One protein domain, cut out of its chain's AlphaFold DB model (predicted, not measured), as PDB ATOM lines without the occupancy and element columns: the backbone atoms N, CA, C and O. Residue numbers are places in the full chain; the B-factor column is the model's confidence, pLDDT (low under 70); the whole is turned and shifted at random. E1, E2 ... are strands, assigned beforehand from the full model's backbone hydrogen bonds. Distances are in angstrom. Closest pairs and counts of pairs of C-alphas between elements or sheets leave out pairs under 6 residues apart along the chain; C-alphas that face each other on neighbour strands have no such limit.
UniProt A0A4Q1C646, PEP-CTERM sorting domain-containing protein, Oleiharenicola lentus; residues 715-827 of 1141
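What this domain is: This is residues 715 to 827 of the 1141 residues of the protein "PEP-CTERM sorting domain-containing protein" of Oleiharenicola lentus (UniProt A0A4Q1C646). With little regular structure, the chain winds in stacked turns, a short solenoid: E1, E4, E6, E8 at 793 to 797 and E9 line one wall, E2, E5, E7, E8 at 798 to 802 and E10 another. The 113 printed residues include ten named strands, E1 to E10, holding 43 residues, all strand; nine form a branched parallel sheet. It is compact, radius of gyration of the C-alphas 13.3 A, spanning 37 by 26 by 25 A.

Where its parts are: E1, residues 715 to 718, begins at C-alpha (8.940, 14.301, -21.629). Then come E2 723 to 725, E3 729 to 731, E4 741 to 744, E5 750 to 752, E6 770 to 773, E7 779 to 782, E8 793 to 802, E9 813 to 815 and E10 820 to 824, 13.7 A, ending at C-alpha (9.511, 4.144, -0.275).

How they stand to each other: E1 and E4 are parallel, N 716 to O 743 2.8 A; E2 and E5 too, N 725 to O 751 2.8 A. E8 bends by 138 degrees at 797. E3 pairs with no named strand.

The domain as a whole: The printed part has no cut. The link E5 to E6 is long. Residues 733 to 738 and 760 to 767 have pLDDT under 70.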
ATOM      1  N   GLY A 715       9.048  15.731 -21.906       92.69
ATOM      2  CA  GLY A 715       8.940  14.301 -21.629       92.69
ATOM      3  C   GLY A 715      10.306  13.638 -21.440       92.69
ATOM      4  O   GLY A 715      11.238  13.901 -22.201       92.69
ATOM      5  N   LEU A 716      10.410  12.724 -20.477       95.50
ATOM      6  CA  LEU A 716      11.529  11.794 -20.327       95.50
ATOM      7  C   LEU A 716      10.993  10.363 -20.261       95.50
ATOM      8  O   LEU A 716      10.093  10.074 -19.473       95.50
ATOM      9  N   SER A 717      11.548   9.465 -21.074       95.81
ATOM     10  CA  SER A 717      11.071   8.081 -21.166       95.81
ATOM     11  C   SER A 717      12.186   7.067 -21.433       95.81
ATOM     12  O   SER A 717      13.287   7.399 -21.883       95.81
ATOM     13  N   ALA A 718      11.876   5.792 -21.200       96.50
ATOM     14  CA  ALA A 718      12.692   4.665 -21.630       96.50
ATOM     15  C   ALA A 718      11.993   3.888 -22.756       96.50
ATOM     16  O   ALA A 718      10.791   3.617 -22.709       96.50
ATOM     17  N   THR A 719      12.752   3.479 -23.773       95.06
ATOM     18  CA  THR A 719      12.213   2.647 -24.867       95.06
ATOM     19  C   THR A 719      12.229   1.154 -24.545       95.06
ATOM     20  O   THR A 719      11.555   0.374 -25.210       95.06
ATOM     21  N   THR A 720      12.976   0.753 -23.516       92.62
ATOM     22  CA  THR A 720      13.049  -0.619 -23.000       92.62
ATOM     23  C   THR A 720      12.899  -0.589 -21.482       92.62
ATOM     24  O   THR A 720      13.376   0.347 -20.846       92.62
ATOM     25  N   ALA A 721      12.260  -1.597 -20.892       90.69
ATOM     26  CA  ALA A 721      12.116  -1.708 -19.440       90.69
ATOM     27  C   ALA A 721      13.457  -1.930 -18.716       90.69
ATOM     28  O   ALA A 721      14.374  -2.548 -19.260       90.69
ATOM     29  N   GLY A 722      13.540  -1.456 -17.469       89.38
ATOM     30  CA  GLY A 722      14.666  -1.718 -16.563       89.38
ATOM     31  C   GLY A 722      15.912  -0.873 -16.833       89.38
ATOM     32  O   GLY A 722      17.010  -1.269 -16.449       89.38
ATOM     33  N   ARG A 723      15.763   0.264 -17.521       95.88
ATOM     34  CA  ARG A 723      16.874   1.191 -17.791       95.88
ATOM     35  C   ARG A 723      17.230   1.995 -16.556       95.88
ATOM     36  O   ARG A 723      16.337   2.381 -15.812       95.88
ATOM     37  N   THR A 724      18.518   2.276 -16.381       97.38
ATOM     38  CA  THR A 724      19.014   3.169 -15.327       97.38
ATOM     39  C   THR A 724      19.735   4.352 -15.954       97.38
ATOM     40  O   THR A 724      20.767   4.177 -16.590       97.38
ATOM     41  N   PHE A 725      19.214   5.560 -15.758       97.38
ATOM     42  CA  PHE A 725      19.842   6.795 -16.213       97.38
ATOM     43  C   PHE A 725      20.571   7.460 -15.043       97.38
ATOM     44  O   PHE A 725      19.955   7.845 -14.049       97.38
ATOM     45  N   ALA A 726      21.894   7.597 -15.156       97.38
ATOM     46  CA  ALA A 726      22.741   8.159 -14.098       97.38
ATOM     47  C   ALA A 726      22.931   9.682 -14.186       97.38
ATOM     48  O   ALA A 726      23.633  10.272 -13.366       97.38
ATOM     49  N   ASN A 727      22.334  10.320 -15.189       97.31
ATOM     50  CA  ASN A 727      22.480  11.747 -15.438       97.31
ATOM     51  C   ASN A 727      21.802  12.574 -14.341       97.31
ATOM     52  O   ASN A 727      20.657  12.307 -13.980       97.31
ATOM     53  N   GLN A 728      22.486  13.617 -13.861       96.44
ATOM     54  CA  GLN A 728      21.839  14.668 -13.074       96.44
ATOM     55  C   GLN A 728      20.786  15.372 -13.939       96.44
ATOM     56  O   GLN A 728      21.047  15.627 -15.113       96.44
ATOM     57  N   ILE A 729      19.639  15.725 -13.368       95.88
ATOM     58  CA  ILE A 729      18.635  16.591 -13.990       95.88
ATOM     59  C   ILE A 729      18.678  17.957 -13.310       95.88
ATOM     60  O   ILE A 729      18.622  18.041 -12.088       95.88
ATOM     61  N   ASP A 730      18.744  19.021 -14.103       92.69
ATOM     62  CA  ASP A 730      18.780  20.395 -13.613       92.69
ATOM     63  C   ASP A 730      17.655  21.237 -14.226       92.69
ATOM     64  O   ASP A 730      17.573  21.401 -15.449       92.69
ATOM     65  N   PHE A 731      16.778  21.774 -13.377       88.31
ATOM     66  CA  PHE A 731      15.740  22.725 -13.768       88.31
ATOM     67  C   PHE A 731      16.350  24.123 -13.877       88.31
ATOM     68  O   PHE A 731      16.454  24.849 -12.886       88.31
ATOM     69  N   ALA A 732      16.721  24.533 -15.093       79.94
ATOM     70  CA  ALA A 732      17.231  25.879 -15.310       79.94
ATOM     71  C   ALA A 732      16.114  26.919 -15.129       79.94
ATOM     72  O   ALA A 732      14.986  26.732 -15.592       79.94
ATOM     73  N   VAL A 733      16.445  28.050 -14.499       64.50
ATOM     74  CA  VAL A 733      15.575  29.231 -14.429       64.50
ATOM     75  C   VAL A 733      16.030  30.233 -15.481       64.50
ATOM     76  O   VAL A 733      17.051  30.900 -15.285       64.50
ATOM     77  N   PRO A 734      15.299  30.404 -16.595       57.88
ATOM     78  CA  PRO A 734      15.451  31.612 -17.388       57.88
ATOM     79  C   PRO A 734      15.079  32.794 -16.488       57.88
ATOM     80  O   PRO A 734      14.150  32.682 -15.688       57.88
ATOM     81  N   GLY A 735      15.752  33.939 -16.622       55.06
ATOM     82  CA  GLY A 735      15.531  35.149 -15.804       55.06
ATOM     83  C   GLY A 735      14.116  35.766 -15.848       55.06
ATOM     84  O   GLY A 735      13.947  36.925 -15.493       55.06
ATOM     85  N   THR A 736      13.112  35.018 -16.308       54.56
ATOM     86  CA  THR A 736      11.692  35.349 -16.434       54.56
ATOM     87  C   THR A 736      10.812  34.729 -15.342       54.56
ATOM     88  O   THR A 736       9.606  34.943 -15.376       54.56
ATOM     89  N   GLY A 737      11.369  33.942 -14.409       59.41
ATOM     90  CA  GLY A 737      10.631  33.388 -13.258       59.41
ATOM     91  C   GLY A 737       9.680  32.220 -13.564       59.41
ATOM     92  O   GLY A 737       8.864  31.869 -12.723       59.41
ATOM     93  N   ILE A 738       9.768  31.610 -14.753       64.75
ATOM     94  CA  ILE A 738       8.961  30.439 -15.145       64.75
ATOM     95  C   ILE A 738       9.881  29.227 -15.246       64.75
ATOM     96  O   ILE A 738      10.841  29.255 -16.017       64.75
ATOM     97  N   THR A 739       9.573  28.150 -14.533       71.50
ATOM     98  CA  THR A 739      10.319  26.888 -14.610       71.50
ATOM     99  C   THR A 739       9.678  25.876 -15.555       71.50
ATOM    100  O   THR A 739       8.472  25.928 -15.808       71.50
ATOM    101  N   PRO A 740      10.483  24.961 -16.124       78.75
ATOM    102  CA  PRO A 740       9.957  23.861 -16.916       78.75
ATOM    103  C   PRO A 740       9.220  22.841 -16.036       78.75
ATOM    104  O   PRO A 740       9.455  22.740 -14.832       78.75
ATOM    105  N   GLN A 741       8.346  22.068 -16.673       85.94
ATOM    106  CA  GLN A 741       7.658  20.916 -16.103       85.94
ATOM    107  C   GLN A 741       8.198  19.646 -16.760       85.94
ATOM    108  O   GLN A 741       8.241  19.545 -17.991       85.94
ATOM    109  N   LEU A 742       8.615  18.682 -15.942       91.06
ATOM    110  CA  LEU A 742       9.124  17.395 -16.401       91.06
ATOM    111  C   LEU A 742       8.034  16.338 -16.265       91.06
ATOM    112  O   LEU A 742       7.503  16.136 -15.183       91.06
ATOM    113  N   PHE A 743       7.750  15.625 -17.341       91.94
ATOM    114  CA  PHE A 743       6.824  14.507 -17.373       91.94
ATOM    115  C   PHE A 743       7.622  13.226 -17.564       91.94
ATOM    116  O   PHE A 743       8.373  13.086 -18.531       91.94
ATOM    117  N   PHE A 744       7.442  12.267 -16.667       93.50
ATOM    118  CA  PHE A 744       7.868  10.903 -16.930       93.50
ATOM    119  C   PHE A 744       6.828  10.245 -17.824       93.50
ATOM    120  O   PHE A 744       5.681  10.075 -17.417       93.50
ATOM    121  N   THR A 745       7.218   9.910 -19.053       89.75
ATOM    122  CA  THR A 745       6.300   9.428 -20.092       89.75
ATOM    123  C   THR A 745       6.682   8.043 -20.615       89.75
ATOM    124  O   THR A 745       7.740   7.490 -20.293       89.75
ATOM    125  N   GLY A 746       5.831   7.489 -21.474       88.81
ATOM    126  CA  GLY A 746       6.110   6.282 -22.244       88.81
ATOM    127  C   GLY A 746       5.501   5.029 -21.625       88.81
ATOM    128  O   GLY A 746       4.592   5.090 -20.806       88.81
ATOM    129  N   SER A 747       5.977   3.869 -22.075       90.94
ATOM    130  CA  SER A 747       5.376   2.569 -21.734       90.94
ATOM    131  C   SER A 747       6.281   1.672 -20.892       90.94
ATOM    132  O   SER A 747       5.911   0.542 -20.594       90.94
ATOM    133  N   ASN A 748       7.483   2.135 -20.540       95.12
ATOM    134  CA  ASN A 748       8.468   1.324 -19.837       95.12
ATOM    135  C   ASN A 748       8.901   1.984 -18.535       95.12
ATOM    136  O   ASN A 748       9.169   3.181 -18.487       95.12
ATOM    137  N   SER A 749       9.042   1.153 -17.506       95.75
ATOM    138  CA  SER A 749       9.590   1.547 -16.208       95.75
ATOM    139  C   SER A 749      11.108   1.741 -16.279       95.75
ATOM    140  O   SER A 749      11.795   0.995 -16.989       95.75
ATOM    141  N   PHE A 750      11.634   2.708 -15.526       97.19
ATOM    142  CA  PHE A 750      13.064   3.030 -15.475       97.19
ATOM    143  C   PHE A 750      13.488   3.607 -14.116       97.19
ATOM    144  O   PHE A 750      12.663   4.003 -13.295       97.19
ATOM    145  N   THR A 751      14.797   3.660 -13.891       98.06
ATOM    146  CA  THR A 751      15.435   4.246 -12.713       98.06
ATOM    147  C   THR A 751      16.206   5.501 -13.112       98.06
ATOM    148  O   THR A 751      16.950   5.493 -14.090       98.06
ATOM    149  N   LEU A 752      16.063   6.572 -12.338       97.81
ATOM    150  CA  LEU A 752      16.916   7.751 -12.374       97.81
ATOM    151  C   LEU A 752      17.799   7.743 -11.123       97.81
ATOM    152  O   LEU A 752      17.312   7.922 -10.004       97.81
ATOM    153  N   SER A 753      19.096   7.517 -11.312       96.94
ATOM    154  CA  SER A 753      20.061   7.462 -10.210       96.94
ATOM    155  C   SER A 753      20.884   8.736 -10.046       96.94
ATOM    156  O   SER A 753      21.593   8.868  -9.053       96.94
ATOM    157  N   GLY A 754      20.814   9.653 -11.013       96.50
ATOM    158  CA  GLY A 754      21.379  10.990 -10.874       96.50
ATOM    159  C   GLY A 754      20.494  11.904 -10.029       96.50
ATOM    160  O   GLY A 754      19.295  11.669  -9.875       96.50
ATOM    161  N   ASN A 755      21.105  12.951  -9.483       95.19
ATOM    162  CA  ASN A 755      20.424  13.939  -8.649       95.19
ATOM    163  C   ASN A 755      19.469  14.795  -9.488       95.19
ATOM    164  O   ASN A 755      19.756  15.098 -10.644       95.19
ATOM    165  N   ILE A 756      18.377  15.247  -8.891       94.62
ATOM    166  CA  ILE A 756      17.504  16.284  -9.432       94.62
ATOM    167  C   ILE A 756      17.785  17.573  -8.653       94.62
ATOM    168  O   ILE A 756      17.829  17.566  -7.423       94.62
ATOM    169  N   THR A 757      17.999  18.677  -9.366       90.44
ATOM    170  CA  THR A 757      18.249  20.007  -8.795       90.44
ATOM    171  C   THR A 757      17.348  21.056  -9.432       90.44
ATOM    172  O   THR A 757      16.942  20.924 -10.586       90.44
ATOM    173  N   GLY A 758      17.015  22.110  -8.689       82.12
ATOM    174  CA  GLY A 758      16.239  23.236  -9.204       82.12
ATOM    175  C   GLY A 758      16.495  24.529  -8.431       82.12
ATOM    176  O   GLY A 758      17.347  24.560  -7.541       82.12
ATOM    177  N   PRO A 759      15.787  25.622  -8.762       72.25
ATOM    178  CA  PRO A 759      15.939  26.880  -8.042       72.25
ATOM    179  C   PRO A 759      15.641  26.752  -6.545       72.25
ATOM    180  O   PRO A 759      14.834  25.926  -6.114       72.25
ATOM    181  N   ALA A 760      16.302  27.603  -5.758       66.06
ATOM    182  CA  ALA A 760      16.131  27.656  -4.312       66.06
ATOM    183  C   ALA A 760      14.690  28.033  -3.912       66.06
ATOM    184  O   ALA A 760      14.046  28.838  -4.584       66.06
ATOM    185  N   ALA A 761      14.237  27.494  -2.777       57.09
ATOM    186  CA  ALA A 761      12.868  27.550  -2.244       57.09
ATOM    187  C   ALA A 761      12.265  28.957  -2.009       57.09
ATOM    188  O   ALA A 761      11.074  29.076  -1.752       57.09
ATOM    189  N   GLY A 762      13.043  30.038  -2.115       50.38
ATOM    190  CA  GLY A 762      12.605  31.403  -1.780       50.38
ATOM    191  C   GLY A 762      11.704  32.104  -2.809       50.38
ATOM    192  O   GLY A 762      11.475  33.303  -2.674       50.38
ATOM    193  N   ASN A 763      11.233  31.415  -3.853       43.25
ATOM    194  CA  ASN A 763      10.349  31.993  -4.864       43.25
ATOM    195  C   ASN A 763       9.113  31.106  -5.055       43.25
ATOM    196  O   ASN A 763       9.126  30.167  -5.848       43.25
ATOM    197  N   SER A 764       8.029  31.434  -4.349       40.66
ATOM    198  CA  SER A 764       6.721  30.756  -4.384       40.66
ATOM    199  C   SER A 764       6.049  30.774  -5.768       40.66
ATOM    200  O   SER A 764       4.992  30.181  -5.962       40.66
ATOM    201  N   THR A 765       6.662  31.431  -6.757       45.41
ATOM    202  CA  THR A 765       6.278  31.352  -8.167       45.41
ATOM    203  C   THR A 765       7.377  30.653  -8.968       45.41
ATOM    204  O   THR A 765       8.435  31.219  -9.232       45.41
ATOM    205  N   GLY A 766       7.124  29.402  -9.364       54.69
ATOM    206  CA  GLY A 766       7.939  28.702 -10.356       54.69
ATOM    207  C   GLY A 766       9.089  27.850  -9.816       54.69
ATOM    208  O   GLY A 766      10.173  27.906 -10.386       54.69
ATOM    209  N   VAL A 767       8.878  26.981  -8.826       66.75
ATOM    210  CA  VAL A 767       9.742  25.797  -8.619       66.75
ATOM    211  C   VAL A 767       9.289  24.683  -9.578       66.75
ATOM    212  O   VAL A 767       8.116  24.322  -9.593       66.75
ATOM    213  N   GLY A 768      10.167  24.200 -10.463       75.25
ATOM    214  CA  GLY A 768       9.772  23.281 -11.545       75.25
ATOM    215  C   GLY A 768       9.191  21.973 -11.012       75.25
ATOM    216  O   GLY A 768       9.726  21.419 -10.061       75.25
ATOM    217  N   ALA A 769       8.112  21.471 -11.606       85.38
ATOM    218  CA  ALA A 769       7.385  20.302 -11.103       85.38
ATOM    219  C   ALA A 769       7.676  19.033 -11.919       85.38
ATOM    220  O   ALA A 769       7.923  19.109 -13.130       85.38
ATOM    221  N   VAL A 770       7.615  17.879 -11.254       92.00
ATOM    222  CA  VAL A 770       7.732  16.554 -11.875       92.00
ATOM    223  C   VAL A 770       6.376  15.858 -11.858       92.00
ATOM    224  O   VAL A 770       5.749  15.725 -10.812       92.00
ATOM    225  N   PHE A 771       5.951  15.376 -13.020       91.56
ATOM    226  CA  PHE A 771       4.669  14.731 -13.251       91.56
ATOM    227  C   PHE A 771       4.852  13.264 -13.645       91.56
ATOM    228  O   PHE A 771       5.626  12.943 -14.551       91.56
ATOM    229  N   LEU A 772       4.076  12.380 -13.019       92.62
ATOM    230  CA  LEU A 772       3.876  11.001 -13.452       92.62
ATOM    231  C   LEU A 772       2.401  10.801 -13.819       92.62
ATOM    232  O   LEU A 772       1.548  10.535 -12.969       92.62
ATOM    233  N   THR A 773       2.112  10.986 -15.107       82.12
ATOM    234  CA  THR A 773       0.751  11.070 -15.663       82.12
ATOM    235  C   THR A 773       0.637  10.252 -16.951       82.12
ATOM    236  O   THR A 773       0.297  10.759 -18.021       82.12
ATOM    237  N   ASN A 774       0.975   8.961 -16.886       79.94
ATOM    238  CA  ASN A 774       0.924   8.113 -18.078       79.94
ATOM    239  C   ASN A 774      -0.469   7.524 -18.318       79.94
ATOM    240  O   ASN A 774      -1.114   7.101 -17.370       79.94
ATOM    241  N   PRO A 775      -0.916   7.385 -19.580       77.75
ATOM    242  CA  PRO A 775      -2.128   6.625 -19.898       77.75
ATOM    243  C   PRO A 775      -2.029   5.147 -19.503       77.75
ATOM    244  O   PRO A 775      -3.031   4.500 -19.219       77.75
ATOM    245  N   THR A 776      -0.814   4.597 -19.520       83.81
ATOM    246  CA  THR A 776      -0.511   3.249 -19.037       83.81
ATOM    247  C   THR A 776       0.418   3.372 -17.832       83.81
ATOM    248  O   THR A 776       1.483   3.970 -17.986       83.81
ATOM    249  N   PRO A 777       0.059   2.820 -16.660       90.12
ATOM    250  CA  PRO A 777       0.880   2.939 -15.461       90.12
ATOM    251  C   PRO A 777       2.313   2.439 -15.699       90.12
ATOM    252  O   PRO A 777       2.520   1.348 -16.236       90.12
ATOM    253  N   ILE A 778       3.306   3.219 -15.268       93.38
ATOM    254  CA  ILE A 778       4.721   2.815 -15.224       93.38
ATOM    255  C   ILE A 778       5.280   3.024 -13.816       93.38
ATOM    256  O   ILE A 778       4.739   3.813 -13.041       93.38
ATOM    257  N   ASN A 779       6.386   2.348 -13.499       95.19
ATOM    258  CA  ASN A 779       7.175   2.613 -12.301       95.19
ATOM    259  C   ASN A 779       8.422   3.434 -12.659       95.19
ATOM    260  O   ASN A 779       9.222   3.028 -13.507       95.19
ATOM    261  N   VAL A 780       8.600   4.573 -11.996       97.31
ATOM    262  CA  VAL A 780       9.834   5.355 -12.055       97.31
ATOM    263  C   VAL A 780      10.507   5.304 -10.695       97.31
ATOM    264  O   VAL A 780       9.918   5.701  -9.697       97.31
ATOM    265  N   THR A 781      11.745   4.821 -10.641       98.06
ATOM    266  CA  THR A 781      12.526   4.767  -9.397       98.06
ATOM    267  C   THR A 781      13.536   5.905  -9.338       98.06
ATOM    268  O   THR A 781      14.365   6.033 -10.229       98.06
ATOM    269  N   LEU A 782      13.513   6.699  -8.275       98.06
ATOM    270  CA  LEU A 782      14.466   7.761  -7.976       98.06
ATOM    271  C   LEU A 782      15.440   7.277  -6.902       98.06
ATOM    272  O   LEU A 782      15.021   6.942  -5.796       98.06
ATOM    273  N   SER A 783      16.736   7.243  -7.202       96.56
ATOM    274  CA  SER A 783      17.766   6.846  -6.227       96.56
ATOM    275  C   SER A 783      18.869   7.888  -6.025       96.56
ATOM    276  O   SER A 783      19.777   7.647  -5.230       96.56
ATOM    277  N   GLY A 784      18.810   9.018  -6.737       95.62
ATOM    278  CA  GLY A 784      19.731  10.144  -6.561       95.62
ATOM    279  C   GLY A 784      19.538  10.883  -5.233       95.62
ATOM    280  O   GLY A 784      18.583  10.629  -4.497       95.62
ATOM    281  N   ASP A 785      20.459  11.796  -4.921       95.62
ATOM    282  CA  ASP A 785      20.320  12.749  -3.816       95.62
ATOM    283  C   ASP A 785      19.644  14.026  -4.330       95.62
ATOM    284  O   ASP A 785      20.266  14.843  -5.012       95.62
ATOM    285  N   ASN A 786      18.359  14.189  -4.012       95.12
ATOM    286  CA  ASN A 786      17.531  15.279  -4.518       95.12
ATOM    287  C   ASN A 786      17.374  16.418  -3.495       95.12
ATOM    288  O   ASN A 786      16.452  17.218  -3.613       95.12
ATOM    289  N   THR A 787      18.274  16.553  -2.511       91.88
ATOM    290  CA  THR A 787      18.257  17.670  -1.531       91.88
ATOM    291  C   THR A 787      18.285  19.061  -2.180       91.88
ATOM    292  O   THR A 787      17.802  20.031  -1.599       91.88
ATOM    293  N   GLY A 788      18.814  19.178  -3.401       88.88
ATOM    294  CA  GLY A 788      18.790  20.411  -4.196       88.88
ATOM    295  C   GLY A 788      17.474  20.681  -4.941       88.88
ATOM    296  O   GLY A 788      17.406  21.651  -5.697       88.88
ATOM    297  N   TYR A 789      16.452  19.837  -4.787       90.12
ATOM    298  CA  TYR A 789      15.162  19.962  -5.461       90.12
ATOM    299  C   TYR A 789      14.058  20.371  -4.484       90.12
ATOM    300  O   TYR A 789      13.805  19.682  -3.502       90.12
ATOM    301  N   ASN A 790      13.386  21.483  -4.785       85.81
ATOM    302  CA  ASN A 790      12.280  22.044  -3.992       85.81
ATOM    303  C   ASN A 790      10.945  22.031  -4.762       85.81
ATOM    304  O   ASN A 790       9.982  22.668  -4.349       85.81
ATOM    305  N   GLY A 791      10.908  21.408  -5.943       84.25
ATOM    306  CA  GLY A 791       9.712  21.365  -6.780       84.25
ATOM    307  C   GLY A 791       8.765  20.232  -6.395       84.25
ATOM    308  O   GLY A 791       9.194  19.238  -5.824       84.25
ATOM    309  N   GLY A 792       7.475  20.375  -6.701       86.81
ATOM    310  CA  GLY A 792       6.472  19.372  -6.340       86.81
ATOM    311  C   GLY A 792       6.550  18.089  -7.177       86.81
ATOM    312  O   GLY A 792       6.831  18.131  -8.380       86.81
ATOM    313  N   TRP A 793       6.226  16.962  -6.541       92.06
ATOM    314  CA  TRP A 793       5.999  15.670  -7.187       92.06
ATOM    315  C   TRP A 793       4.504  15.452  -7.364       92.06
ATOM    316  O   TRP A 793       3.791  15.347  -6.375       92.06
ATOM    317  N   ILE A 794       4.022  15.342  -8.597       92.44
ATOM    318  CA  ILE A 794       2.606  15.094  -8.878       92.44
ATOM    319  C   ILE A 794       2.460  13.727  -9.536       92.44
ATOM    320  O   ILE A 794       2.920  13.506 -10.659       92.44
ATOM    321  N   VAL A 795       1.803  12.805  -8.840       93.56
ATOM    322  CA  VAL A 795       1.501  11.464  -9.343       93.56
ATOM    323  C   VAL A 795       0.001  11.361  -9.574       93.56
ATOM    324  O   VAL A 795      -0.795  11.577  -8.662       93.56
ATOM    325  N   GLN A 796      -0.381  11.021 -10.803       89.00
ATOM    326  CA  GLN A 796      -1.782  10.798 -11.176       89.00
ATOM    327  C   GLN A 796      -2.012   9.418 -11.789       89.00
ATOM    328  O   GLN A 796      -3.146   8.964 -11.833       89.00
ATOM    329  N   ASN A 797      -0.978   8.755 -12.315       87.56
ATOM    330  CA  ASN A 797      -1.105   7.374 -12.776       87.56
ATOM    331  C   ASN A 797       0.260   6.680 -12.829       87.56
ATOM    332  O   ASN A 797       1.132   7.070 -13.615       87.56
ATOM    333  N   GLY A 798       0.432   5.637 -12.016       92.44
ATOM    334  CA  GLY A 798       1.665   4.860 -11.912       92.44
ATOM    335  C   GLY A 798       2.311   4.938 -10.533       92.44
ATOM    336  O   GLY A 798       1.723   5.419  -9.566       92.44
ATOM    337  N   THR A 799       3.545   4.440 -10.444       95.75
ATOM    338  CA  THR A 799       4.302   4.373  -9.188       95.75
ATOM    339  C   THR A 799       5.578   5.202  -9.263       95.75
ATOM    340  O   THR A 799       6.447   4.929 -10.092       95.75
ATOM    341  N   LEU A 800       5.736   6.169  -8.360       97.56
ATOM    342  CA  LEU A 800       7.000   6.866  -8.135       97.56
ATOM    343  C   LEU A 800       7.708   6.256  -6.919       97.56
ATOM    344  O   LEU A 800       7.230   6.373  -5.795       97.56
ATOM    345  N   THR A 801       8.832   5.575  -7.136       97.75
ATOM    346  CA  THR A 801       9.579   4.873  -6.084       97.75
ATOM    347  C   THR A 801      10.777   5.696  -5.612       97.75
ATOM    348  O   THR A 801      11.699   5.932  -6.381       97.75
ATOM    349  N   PHE A 802      10.829   6.064  -4.337       97.62
ATOM    350  CA  PHE A 802      11.960   6.702  -3.671       97.62
ATOM    351  C   PHE A 802      12.871   5.632  -3.042       97.62
ATOM    352  O   PHE A 802      12.492   4.906  -2.116       97.62
ATOM    353  N   ALA A 803      14.077   5.488  -3.595       96.81
ATOM    354  CA  ALA A 803      15.027   4.419  -3.276       96.81
ATOM    355  C   ALA A 803      16.246   4.856  -2.451       96.81
ATOM    356  O   ALA A 803      17.036   4.010  -2.027       96.81
ATOM    357  N   SER A 804      16.389   6.145  -2.160       95.88
ATOM    358  CA  SER A 804      17.421   6.685  -1.270       95.88
ATOM    359  C   SER A 804      16.792   7.631  -0.244       95.88
ATOM    360  O   SER A 804      15.678   8.115  -0.448       95.88
ATOM    361  N   ALA A 805      17.508   7.915   0.848       94.62
ATOM    362  CA  ALA A 805      17.000   8.769   1.928       94.62
ATOM    363  C   ALA A 805      16.652  10.197   1.478       94.62
ATOM    364  O   ALA A 805      15.741  10.812   2.023       94.62
ATOM    365  N   ASN A 806      17.340  10.675   0.441       95.00
ATOM    366  CA  ASN A 806      17.197  12.021  -0.098       95.00
ATOM    367  C   ASN A 806      16.458  12.038  -1.447       95.00
ATOM    368  O   ASN A 806      16.412  13.077  -2.101       95.00
ATOM    369  N   ALA A 807      15.895  10.909  -1.900       96.06
ATOM    370  CA  ALA A 807      15.270  10.810  -3.221       96.06
ATOM    371  C   ALA A 807      14.020  11.693  -3.365       96.06
ATOM    372  O   ALA A 807      13.694  12.102  -4.478       96.06
ATOM    373  N   ALA A 808      13.316  11.998  -2.274       92.94
ATOM    374  CA  ALA A 808      12.146  12.875  -2.314       92.94
ATOM    375  C   ALA A 808      12.503  14.373  -2.366       92.94
ATOM    376  O   ALA A 808      11.669  15.188  -2.750       92.94
ATOM    377  N   GLY A 809      13.741  14.758  -2.042       92.44
ATOM    378  CA  GLY A 809      14.117  16.171  -1.945       92.44
ATOM    379  C   GLY A 809      13.279  16.944  -0.919       92.44
ATOM    380  O   GLY A 809      12.829  16.368   0.065       92.44
ATOM    381  N   HIS A 810      13.082  18.242  -1.158       88.56
ATOM    382  CA  HIS A 810      12.336  19.169  -0.290       88.56
ATOM    383  C   HIS A 810      10.969  19.580  -0.863       88.56
ATOM    384  O   HIS A 810      10.348  20.526  -0.389       88.56
ATOM    385  N   GLY A 811      10.522  18.924  -1.933       84.62
ATOM    386  CA  GLY A 811       9.245  19.213  -2.576       84.62
ATOM    387  C   GLY A 811       8.066  18.479  -1.946       84.62
ATOM    388  O   GLY A 811       8.211  17.347  -1.482       84.62
ATOM    389  N   THR A 812       6.879  19.083  -2.012       87.69
ATOM    390  CA  THR A 812       5.619  18.434  -1.624       87.69
ATOM    391  C   THR A 812       5.281  17.280  -2.572       87.69
ATOM    392  O   THR A 812       5.433  17.397  -3.792       87.69
ATOM    393  N   LEU A 813       4.788  16.170  -2.020       92.88
ATOM    394  CA  LEU A 813       4.249  15.039  -2.777       92.88
ATOM    395  C   LEU A 813       2.723  15.150  -2.913       92.88
ATOM    396  O   LEU A 813       2.020  15.230  -1.915       92.88
ATOM    397  N   GLN A 814       2.207  15.089  -4.135       92.75
ATOM    398  CA  GLN A 814       0.783  15.155  -4.458       92.75
ATOM    399  C   GLN A 814       0.322  13.861  -5.154       92.75
ATOM    400  O   GLN A 814       0.884  13.474  -6.183       92.75
ATOM    401  N   LEU A 815      -0.698  13.200  -4.592       92.69
ATOM    402  CA  LEU A 815      -1.318  11.967  -5.103       92.69
ATOM    403  C   LEU A 815      -2.797  12.227  -5.460       92.69
ATOM    404  O   LEU A 815      -3.663  12.216  -4.586       92.69
ATOM    405  N   ASP A 816      -3.088  12.467  -6.743       79.12
ATOM    406  CA  ASP A 816      -4.383  13.025  -7.196       79.12
ATOM    407  C   ASP A 816      -5.407  11.991  -7.700       79.12
ATOM    408  O   ASP A 816      -6.461  12.371  -8.211       79.12
ATOM    409  N   SER A 817      -5.122  10.691  -7.630       80.94
ATOM    410  CA  SER A 817      -6.020   9.662  -8.173       80.94
ATOM    411  C   SER A 817      -5.919   8.326  -7.437       80.94
ATOM    412  O   SER A 817      -4.955   8.075  -6.713       80.94
ATOM    413  N   ASP A 818      -6.884   7.445  -7.705       80.62
ATOM    414  CA  ASP A 818      -6.916   6.056  -7.223       80.62
ATOM    415  C   ASP A 818      -5.741   5.201  -7.743       80.62
ATOM    416  O   ASP A 818      -5.342   4.222  -7.116       80.62
ATOM    417  N   ASP A 819      -5.148   5.581  -8.880       82.88
ATOM    418  CA  ASP A 819      -4.012   4.882  -9.494       82.88
ATOM    419  C   ASP A 819      -2.655   5.529  -9.140       82.88
ATOM    420  O   ASP A 819      -1.597   5.102  -9.620       82.88
ATOM    421  N   ALA A 820      -2.657   6.584  -8.319       91.94
ATOM    422  CA  ALA A 820      -1.456   7.306  -7.928       91.94
ATOM    423  C   ALA A 820      -0.757   6.625  -6.747       91.94
ATOM    424  O   ALA A 820      -1.268   6.596  -5.630       91.94
ATOM    425  N   THR A 821       0.457   6.112  -6.975       95.50
ATOM    426  CA  THR A 821       1.263   5.477  -5.925       95.50
ATOM    427  C   THR A 821       2.616   6.166  -5.751       95.50
ATOM    428  O   THR A 821       3.377   6.317  -6.707       95.50
ATOM    429  N   ALA A 822       2.974   6.494  -4.512       97.31
ATOM    430  CA  ALA A 822       4.354   6.755  -4.113       97.31
ATOM    431  C   ALA A 822       4.872   5.586  -3.275       97.31
ATOM    432  O   ALA A 822       4.187   5.130  -2.368       97.31
ATOM    433  N   ALA A 823       6.076   5.094  -3.556       97.31
ATOM    434  CA  ALA A 823       6.665   3.963  -2.846       97.31
ATOM    435  C   ALA A 823       8.007   4.340  -2.216       97.31
ATOM    436  O   ALA A 823       8.870   4.884  -2.889       97.31
ATOM    437  N   PHE A 824       8.228   3.997  -0.952       97.44
ATOM    438  CA  PHE A 824       9.511   4.144  -0.275       97.44
ATOM    439  C   PHE A 824      10.127   2.771  -0.051       97.44
ATOM    440  O   PHE A 824       9.512   1.871   0.527       97.44
ATOM    441  N   THR A 825      11.368   2.616  -0.512       96.25
ATOM    442  CA  THR A 825      12.161   1.390  -0.302       96.25
ATOM    443  C   THR A 825      13.312   1.589   0.686       96.25
ATOM    444  O   THR A 825      13.877   0.607   1.164       96.25
ATOM    445  N   THR A 826      13.565   2.845   1.064       95.81
ATOM    446  CA  THR A 826      14.531   3.281   2.076       95.81
ATOM    447  C   THR A 826      13.875   4.358   2.950       95.81
ATOM    448  O   THR A 826      13.043   5.117   2.455       95.81
ATOM    449  N   SER A 827      14.239   4.433   4.234       96.00
ATOM    450  CA  SER A 827      13.857   5.547   5.120       96.00
ATOM    451  C   SER A 827      14.301   6.889   4.545       96.00
ATOM    452  O   SER A 827      15.428   6.996   4.068       96.00
TER     453      SER A 827